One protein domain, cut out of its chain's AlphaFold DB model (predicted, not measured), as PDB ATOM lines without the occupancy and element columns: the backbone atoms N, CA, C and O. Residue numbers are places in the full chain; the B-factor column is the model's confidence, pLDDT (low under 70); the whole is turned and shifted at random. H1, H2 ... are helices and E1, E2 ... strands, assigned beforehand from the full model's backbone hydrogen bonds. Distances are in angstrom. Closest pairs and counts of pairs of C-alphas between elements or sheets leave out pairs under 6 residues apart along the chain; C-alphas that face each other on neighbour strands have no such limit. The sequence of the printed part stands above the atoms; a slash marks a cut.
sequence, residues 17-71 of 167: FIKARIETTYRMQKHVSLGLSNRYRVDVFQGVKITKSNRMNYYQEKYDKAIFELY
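Overview. This is residues 17 to 71 of the 167 residues of the protein "Zonular occludens toxin (Zot)" of Arsenophonus nasoniae (son-killer infecting Nasonia vitripennis) (UniProt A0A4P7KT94). A twisted meander of E1, E2, E3, each strand the antiparallel neighbour of the one before, makes the body; residues 66 to 71, of which 66 to 69 belong to H1, stick out as a tail. The printed part has 55 residues, with three named strands, then one named helix. Its class is mostly strand; it is loose, with a radius of gyration of the C-alphas of 13.8 A and spans of 35 by 27 by 15 A.

Arrangement. E1, residues 24 to 30, and E2, residues 39 to 46, form a hairpin, N 27 and O 43 being 2.9 A apart. E2 and E3, residues 55 to 62, form another, N 44 and O 57 being 2.8 A apart; both pairs are within hydrogen-bond range. H1, residues 65 to 69, is not on the sheet; 0 of 1 O i to N i+4 and 2 of 2 O i to N i+3 pairs are within range.

Along the chain. E1, 19.8 A long, begins at C-alpha 24 (-13.152, 14.598, -12.961). E2 is 23.4 A, E3 20.9 A; H1 ends at C-alpha 69 (-9.199, 33.274, 7.842).

Size, cuts and confidence. The printed part has no cut, no long link and no residue under pLDDT 70.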
ATOM      1  N   PHE A  17       0.482   7.814 -14.541       90.38
ATOM      2  CA  PHE A  17      -0.206   6.810 -13.720       90.38
ATOM      3  C   PHE A  17      -1.409   7.389 -12.962       90.38
ATOM      4  O   PHE A  17      -2.455   6.748 -12.905       90.38
ATOM      5  N   ILE A  18      -1.291   8.617 -12.446       90.62
ATOM      6  CA  ILE A  18      -2.413   9.326 -11.815       90.62
ATOM      7  C   ILE A  18      -3.381   9.771 -12.899       90.62
ATOM      8  O   ILE A  18      -4.583   9.555 -12.790       90.62
ATOM      9  N   LYS A  19      -2.843  10.320 -13.992       90.25
ATOM     10  CA  LYS A  19      -3.610  10.838 -15.126       90.25
ATOM     11  C   LYS A  19      -4.623   9.832 -15.678       90.25
ATOM     12  O   LYS A  19      -5.739  10.205 -16.014       90.25
ATOM     13  N   ALA A  20      -4.247   8.558 -15.756       89.44
ATOM     14  CA  ALA A  20      -5.118   7.498 -16.258       89.44
ATOM     15  C   ALA A  20      -6.323   7.190 -15.346       89.44
ATOM     16  O   ALA A  20      -7.277   6.578 -15.810       89.44
ATOM     17  N   ARG A  21      -6.286   7.604 -14.071       90.56
ATOM     18  CA  ARG A  21      -7.327   7.335 -13.066       90.56
ATOM     19  C   ARG A  21      -8.133   8.571 -12.659       90.56
ATOM     20  O   ARG A  21      -8.937   8.496 -11.739       90.56
ATOM     21  N   ILE A  22      -7.914   9.710 -13.311       91.44
ATOM     22  CA  ILE A  22      -8.688  10.923 -13.037       91.44
ATOM     23  C   ILE A  22     -10.043  10.808 -13.734       91.44
ATOM     24  O   ILE A  22     -10.114  10.742 -14.960       91.44
ATOM     25  N   GLU A  23     -11.111  10.847 -12.945       92.00
ATOM     26  CA  GLU A  23     -12.489  10.841 -13.444       92.00
ATOM     27  C   GLU A  23     -13.002  12.252 -13.736       92.00
ATOM     28  O   GLU A  23     -13.644  12.485 -14.758       92.00
ATOM     29  N   THR A  24     -12.689  13.210 -12.858       92.44
ATOM     30  CA  THR A  24     -13.152  14.598 -12.961       92.44
ATOM     31  C   THR A  24     -11.992  15.558 -12.744       92.44
ATOM     32  O   THR A  24     -11.238  15.422 -11.783       92.44
ATOM     33  N   THR A  25     -11.869  16.557 -13.617       93.75
ATOM     34  CA  THR A  25     -10.879  17.631 -13.488       93.75
ATOM     35  C   THR A  25     -11.584  18.958 -13.257       93.75
ATOM     36  O   THR A  25     -12.406  19.383 -14.071       93.75
ATOM     37  N   TYR A  26     -11.203  19.649 -12.187       94.12
ATOM     38  CA  TYR A  26     -11.655  21.004 -11.894       94.12
ATOM     39  C   TYR A  26     -10.575  21.995 -12.309       94.12
ATOM     40  O   TYR A  26      -9.459  21.969 -11.792       94.12
ATOM     41  N   ARG A  27     -10.901  22.887 -13.244       92.88
ATOM     42  CA  ARG A  27     -10.021  23.987 -13.636       92.88
ATOM     43  C   ARG A  27     -10.568  25.287 -13.078       92.88
ATOM     44  O   ARG A  27     -11.672  25.697 -13.424       92.88
ATOM     45  N   MET A  28      -9.767  25.951 -12.255       92.44
ATOM     46  CA  MET A  28     -10.129  27.230 -11.655       92.44
ATOM     47  C   MET A  28      -9.442  28.379 -12.392       92.44
ATOM     48  O   MET A  28      -8.254  28.309 -12.706       92.44
ATOM     49  N   GLN A  29     -10.187  29.446 -12.671       90.38
ATOM     50  CA  GLN A  29      -9.670  30.658 -13.300       90.38
ATOM     51  C   GLN A  29     -10.210  31.896 -12.588       90.38
ATOM     52  O   GLN A  29     -11.419  32.098 -12.485       90.38
ATOM     53  N   LYS A  30      -9.310  32.757 -12.114       89.62
ATOM     54  CA  LYS A  30      -9.673  34.040 -11.507       89.62
ATOM     55  C   LYS A  30     -10.010  35.059 -12.596       89.62
ATOM     56  O   LYS A  30      -9.286  35.164 -13.586       89.62
ATOM     57  N   HIS A  31     -11.054  35.863 -12.402       86.25
ATOM     58  CA  HIS A  31     -11.470  36.902 -13.356       86.25
ATOM     59  C   HIS A  31     -10.597  38.168 -13.274       86.25
ATOM     60  O   HIS A  31     -11.090  39.287 -13.137       86.25
ATOM     61  N   VAL A  32      -9.274  37.998 -13.361       81.56
ATOM     62  CA  VAL A  32      -8.313  39.111 -13.279       81.56
ATOM     63  C   VAL A  32      -8.445  40.051 -14.479       81.56
ATOM     64  O   VAL A  32      -8.309  41.263 -14.325       81.56
ATOM     65  N   SER A  33      -8.813  39.510 -15.643       76.38
ATOM     66  CA  SER A  33      -8.980  40.258 -16.893       76.38
ATOM     67  C   SER A  33     -10.055  41.332 -16.862       76.38
ATOM     68  O   SER A  33      -9.889  42.382 -17.477       76.38
ATOM     69  N   LEU A  34     -11.112  41.109 -16.087       76.62
ATOM     70  CA  LEU A  34     -12.214  42.054 -15.919       76.62
ATOM     71  C   LEU A  34     -12.032  42.960 -14.692       76.62
ATOM     72  O   LEU A  34     -12.945  43.693 -14.332       76.62
ATOM     73  N   GLY A  35     -10.896  42.873 -13.991       75.25
ATOM     74  CA  GLY A  35     -10.673  43.582 -12.726       75.25
ATOM     75  C   GLY A  35     -11.468  43.021 -11.537       75.25
ATOM     76  O   GLY A  35     -11.325  43.508 -10.415       75.25
ATOM     77  N   LEU A  36     -12.254  41.959 -11.741       80.31
ATOM     78  CA  LEU A  36     -13.069  41.294 -10.725       80.31
ATOM     79  C   LEU A  36     -12.216  40.308  -9.916       80.31
ATOM     80  O   LEU A  36     -12.321  39.091 -10.052       80.31
ATOM     81  N   SER A  37     -11.372  40.833  -9.027       78.31
ATOM     82  CA  SER A  37     -10.461  40.018  -8.210       78.31
ATOM     83  C   SER A  37     -11.152  39.116  -7.188       78.31
ATOM     84  O   SER A  37     -10.504  38.231  -6.640       78.31
ATOM     85  N   ASN A  38     -12.441  39.332  -6.923       85.38
ATOM     86  CA  ASN A  38     -13.181  38.613  -5.886       85.38
ATOM     87  C   ASN A  38     -14.018  37.451  -6.443       85.38
ATOM     88  O   ASN A  38     -14.768  36.828  -5.694       85.38
ATOM     89  N   ARG A  39     -13.918  37.179  -7.747       90.38
ATOM     90  CA  ARG A  39     -14.686  36.139  -8.428       90.38
ATOM     91  C   ARG A  39     -13.768  35.207  -9.199       90.38
ATOM     92  O   ARG A  39     -12.717  35.612  -9.710       90.38
ATOM     93  N   TYR A  40     -14.203  33.965  -9.302       92.56
ATOM     94  CA  TYR A  40     -13.533  32.936 -10.070       92.56
ATOM     95  C   TYR A  40     -14.558  32.072 -10.791       92.56
ATOM     96  O   TYR A  40     -15.737  32.027 -10.445       92.56
ATOM     97  N   ARG A  41     -14.088  31.400 -11.829       93.25
ATOM     98  CA  ARG A  41     -14.836  30.414 -12.589       93.25
ATOM     99  C   ARG A  41     -14.236  29.047 -12.330       93.25
ATOM    100  O   ARG A  41     -13.012  28.903 -12.334       93.25
ATOM    101  N   VAL A  42     -15.105  28.062 -12.159       94.75
ATOM    102  CA  VAL A  42     -14.741  26.651 -12.130       94.75
ATOM    103  C   VAL A  42     -15.310  26.000 -13.376       94.75
ATOM    104  O   VAL A  42     -16.517  26.022 -13.608       94.75
ATOM    105  N   ASP A  43     -14.432  25.439 -14.195       94.88
ATOM    106  CA  ASP A  43     -14.809  24.565 -15.296       94.88
ATOM    107  C   ASP A  43     -14.604  23.109 -14.866       94.88
ATOM    108  O   ASP A  43     -13.521  22.736 -14.406       94.88
ATOM    109  N   VAL A  44     -15.640  22.291 -15.038       95.25
ATOM    110  CA  VAL A  44     -15.643  20.866 -14.700       95.25
ATOM    111  C   VAL A  44     -15.513  20.059 -15.982       95.25
ATOM    112  O   VAL A  44     -16.359  20.150 -16.875       95.25
ATOM    113  N   PHE A  45     -14.456  19.261 -16.075       95.25
ATOM    114  CA  PHE A  45     -14.185  18.392 -17.214       95.25
ATOM    115  C   PHE A  45     -14.288  16.927 -16.815       95.25
ATOM    116  O   PHE A  45     -13.866  16.539 -15.726       95.25
ATOM    117  N   GLN A  46     -14.800  16.116 -17.735       93.50
ATOM    118  CA  GLN A  46     -14.753  14.667 -17.632       93.50
ATOM    119  C   GLN A  46     -13.383  14.157 -18.103       93.50
ATOM    120  O   GLN A  46     -12.936  14.433 -19.222       93.50
ATOM    121  N   GLY A  47     -12.705  13.408 -17.237       91.56
ATOM    122  CA  GLY A  47     -11.349  12.915 -17.456       91.56
ATOM    123  C   GLY A  47     -10.300  14.030 -17.459       91.56
ATOM    124  O   GLY A  47     -10.467  15.073 -16.830       91.56
ATOM    125  N   VAL A  48      -9.190  13.809 -18.175       90.81
ATOM    126  CA  VAL A  48      -8.023  14.720 -18.144       90.81
ATOM    127  C   VAL A  48      -7.913  15.665 -19.338       90.81
ATOM    128  O   VAL A  48      -7.199  16.669 -19.302       90.81
ATOM    129  N   LYS A  49      -8.591  15.360 -20.442       90.44
ATOM    130  CA  LYS A  49      -8.537  16.219 -21.627       90.44
ATOM    131  C   LYS A  49      -9.398  17.460 -21.391       90.44
ATOM    132  O   LYS A  49     -10.619  17.367 -21.345       90.44
ATOM    133  N   ILE A  50      -8.750  18.621 -21.305       90.94
ATOM    134  CA  ILE A  50      -9.391  19.934 -21.138       90.94
ATOM    135  C   ILE A  50      -9.853  20.461 -22.510       90.94
ATOM    136  O   ILE A  50      -9.377  21.481 -23.007       90.94
ATOM    137  N   THR A  51     -10.741  19.723 -23.172       92.31
ATOM    138  CA  THR A  51     -11.362  20.135 -24.437       92.31
ATOM    139  C   THR A  51     -12.768  20.665 -24.183       92.31
ATOM    140  O   THR A  51     -13.419  20.303 -23.204       92.31
ATOM    141  N   LYS A  52     -13.280  21.509 -25.087       89.81
ATOM    142  CA  LYS A  52     -14.653  22.031 -24.985       89.81
ATOM    143  C   LYS A  52     -15.701  20.909 -24.983       89.81
ATOM    144  O   LYS A  52     -16.699  21.041 -24.289       89.81
ATOM    145  N   SER A  53     -15.449  19.822 -25.719       90.94
ATOM    146  CA  SER A  53     -16.330  18.648 -25.800       90.94
ATOM    147  C   SER A  53     -16.468  17.900 -24.475       90.94
ATOM    148  O   SER A  53     -17.533  17.380 -24.183       90.94
ATOM    149  N   ASN A  54     -15.400  17.860 -23.674       91.31
ATOM    150  CA  ASN A  54     -15.360  17.118 -22.412       91.31
ATOM    151  C   ASN A  54     -15.763  17.978 -21.212       91.31
ATOM    152  O   ASN A  54     -15.679  17.527 -20.070       91.31
ATOM    153  N   ARG A  55     -16.141  19.239 -21.439       94.25
ATOM    154  CA  ARG A  55     -16.583  20.122 -20.368       94.25
ATOM    155  C   ARG A  55     -18.028  19.794 -20.016       94.25
ATOM    156  O   ARG A  55     -18.929  20.090 -20.793       94.25
ATOM    157  N   MET A  56     -18.222  19.238 -18.829       93.19
ATOM    158  CA  MET A  56     -19.530  18.840 -18.316       93.19
ATOM    159  C   MET A  56     -20.322  20.038 -17.812       93.19
ATOM    160  O   MET A  56     -21.500  20.187 -18.113       93.19
ATOM    161  N   ASN A  57     -19.669  20.901 -17.036       94.06
ATOM    162  CA  ASN A  57     -20.319  22.046 -16.422       94.06
ATOM    163  C   ASN A  57     -19.326  23.196 -16.232       94.06
ATOM    164  O   ASN A  57     -18.107  23.008 -16.271       94.06
ATOM    165  N   TYR A  58     -19.850  24.395 -16.024       94.19
ATOM    166  CA  TYR A  58     -19.086  25.526 -15.536       94.19
ATOM    167  C   TYR A  58     -19.960  26.389 -14.638       94.19
ATOM    168  O   TYR A  58     -21.138  26.603 -14.914       94.19
ATOM    169  N   TYR A  59     -19.365  26.926 -13.586       94.88
ATOM    170  CA  TYR A  59     -20.050  27.822 -12.670       94.88
ATOM    171  C   TYR A  59     -19.104  28.931 -12.211       94.88
ATOM    172  O   TYR A  59     -17.881  28.847 -12.362       94.88
ATOM    173  N   GLN A  60     -19.693  30.025 -11.739       93.19
ATOM    174  CA  GLN A  60     -18.965  31.190 -11.257       93.19
ATOM    175  C   GLN A  60     -19.259  31.375  -9.786       93.19
ATOM    176  O   GLN A  60     -20.418  31.419  -9.390       93.19
ATOM    177  N   GLU A  61     -18.203  31.560  -9.014       92.12
ATOM    178  CA  GLU A  61     -18.295  31.717  -7.576       92.12
ATOM    179  C   GLU A  61     -17.585  32.978  -7.116       92.12
ATOM    180  O   GLU A  61     -16.744  33.577  -7.807       92.12
ATOM    181  N   LYS A  62     -17.967  33.409  -5.920       90.94
ATOM    182  CA  LYS A  62     -17.314  34.502  -5.212       90.94
ATOM    183  C   LYS A  62     -16.445  33.915  -4.110       90.94
ATOM    184  O   LYS A  62     -16.797  32.916  -3.496       90.94
ATOM    185  N   TYR A  63     -15.308  34.546  -3.853       87.75
ATOM    186  CA  TYR A  63     -14.525  34.183  -2.684       87.75
ATOM    187  C   TYR A  63     -15.261  34.575  -1.401       87.75
ATOM    188  O   TYR A  63     -15.678  35.730  -1.252       87.75
ATOM    189  N   ASP A  64     -15.380  33.618  -0.488       88.50
ATOM    190  CA  ASP A  64     -15.858  33.845   0.869       88.50
ATOM    191  C   ASP A  64     -14.689  34.269   1.765       88.50
ATOM    192  O   ASP A  64     -13.622  33.653   1.761       88.50
ATOM    193  N   LYS A  65     -14.891  35.347   2.526       84.44
ATOM    194  CA  LYS A  65     -13.878  35.880   3.433       84.44
ATOM    195  C   LYS A  65     -13.645  34.976   4.638       84.44
ATOM    196  O   LYS A  65     -12.501  34.880   5.067       84.44
ATOM    197  N   ALA A  66     -14.677  34.280   5.117       84.31
ATOM    198  CA  ALA A  66     -14.556  33.384   6.265       84.31
ATOM    199  C   ALA A  66     -13.577  32.229   5.990       84.31
ATOM    200  O   ALA A  66     -12.830  31.810   6.869       84.31
ATOM    201  N   ILE A  67     -13.504  31.761   4.739       83.50
ATOM    202  CA  ILE A  67     -12.569  30.702   4.328       83.50
ATOM    203  C   ILE A  67     -11.120  31.210   4.319       83.50
ATOM    204  O   ILE A  67     -10.198  30.445   4.589       83.50
ATOM    205  N   PHE A  68     -10.892  32.496   4.035       77.50
ATOM    206  CA  PHE A  68      -9.538  33.050   4.019       77.50
ATOM    207  C   PHE A  68      -8.914  33.145   5.408       77.50
ATOM    208  O   PHE A  68      -7.697  33.042   5.516       77.50
ATOM    209  N   GLU A  69      -9.711  33.288   6.466       80.38
ATOM    210  CA  GLU A  69      -9.199  33.274   7.842       80.38
ATOM    211  C   GLU A  69      -8.583  31.919   8.209       80.38
ATOM    212  O   GLU A  69      -7.600  31.860   8.946       80.38
ATOM    213  N   LEU A  70      -9.099  30.833   7.623       83.75
ATOM    214  CA  LEU A  70      -8.580  29.476   7.811       83.75
ATOM    215  C   LEU A  70      -7.239  29.241   7.098       83.75
ATOM    216  O   LEU A  70      -6.571  28.243   7.361       83.75
ATOM    217  N   TYR A  71      -6.833  30.137   6.191       79.94
ATOM    218  CA  TYR A  71      -5.602  30.017   5.415       79.94
ATOM    219  C   TYR A  71      -4.710  31.247   5.597       79.94
ATOM    220  O   TYR A  71      -4.883  32.282   4.954       79.94
TER     221      TYR A  71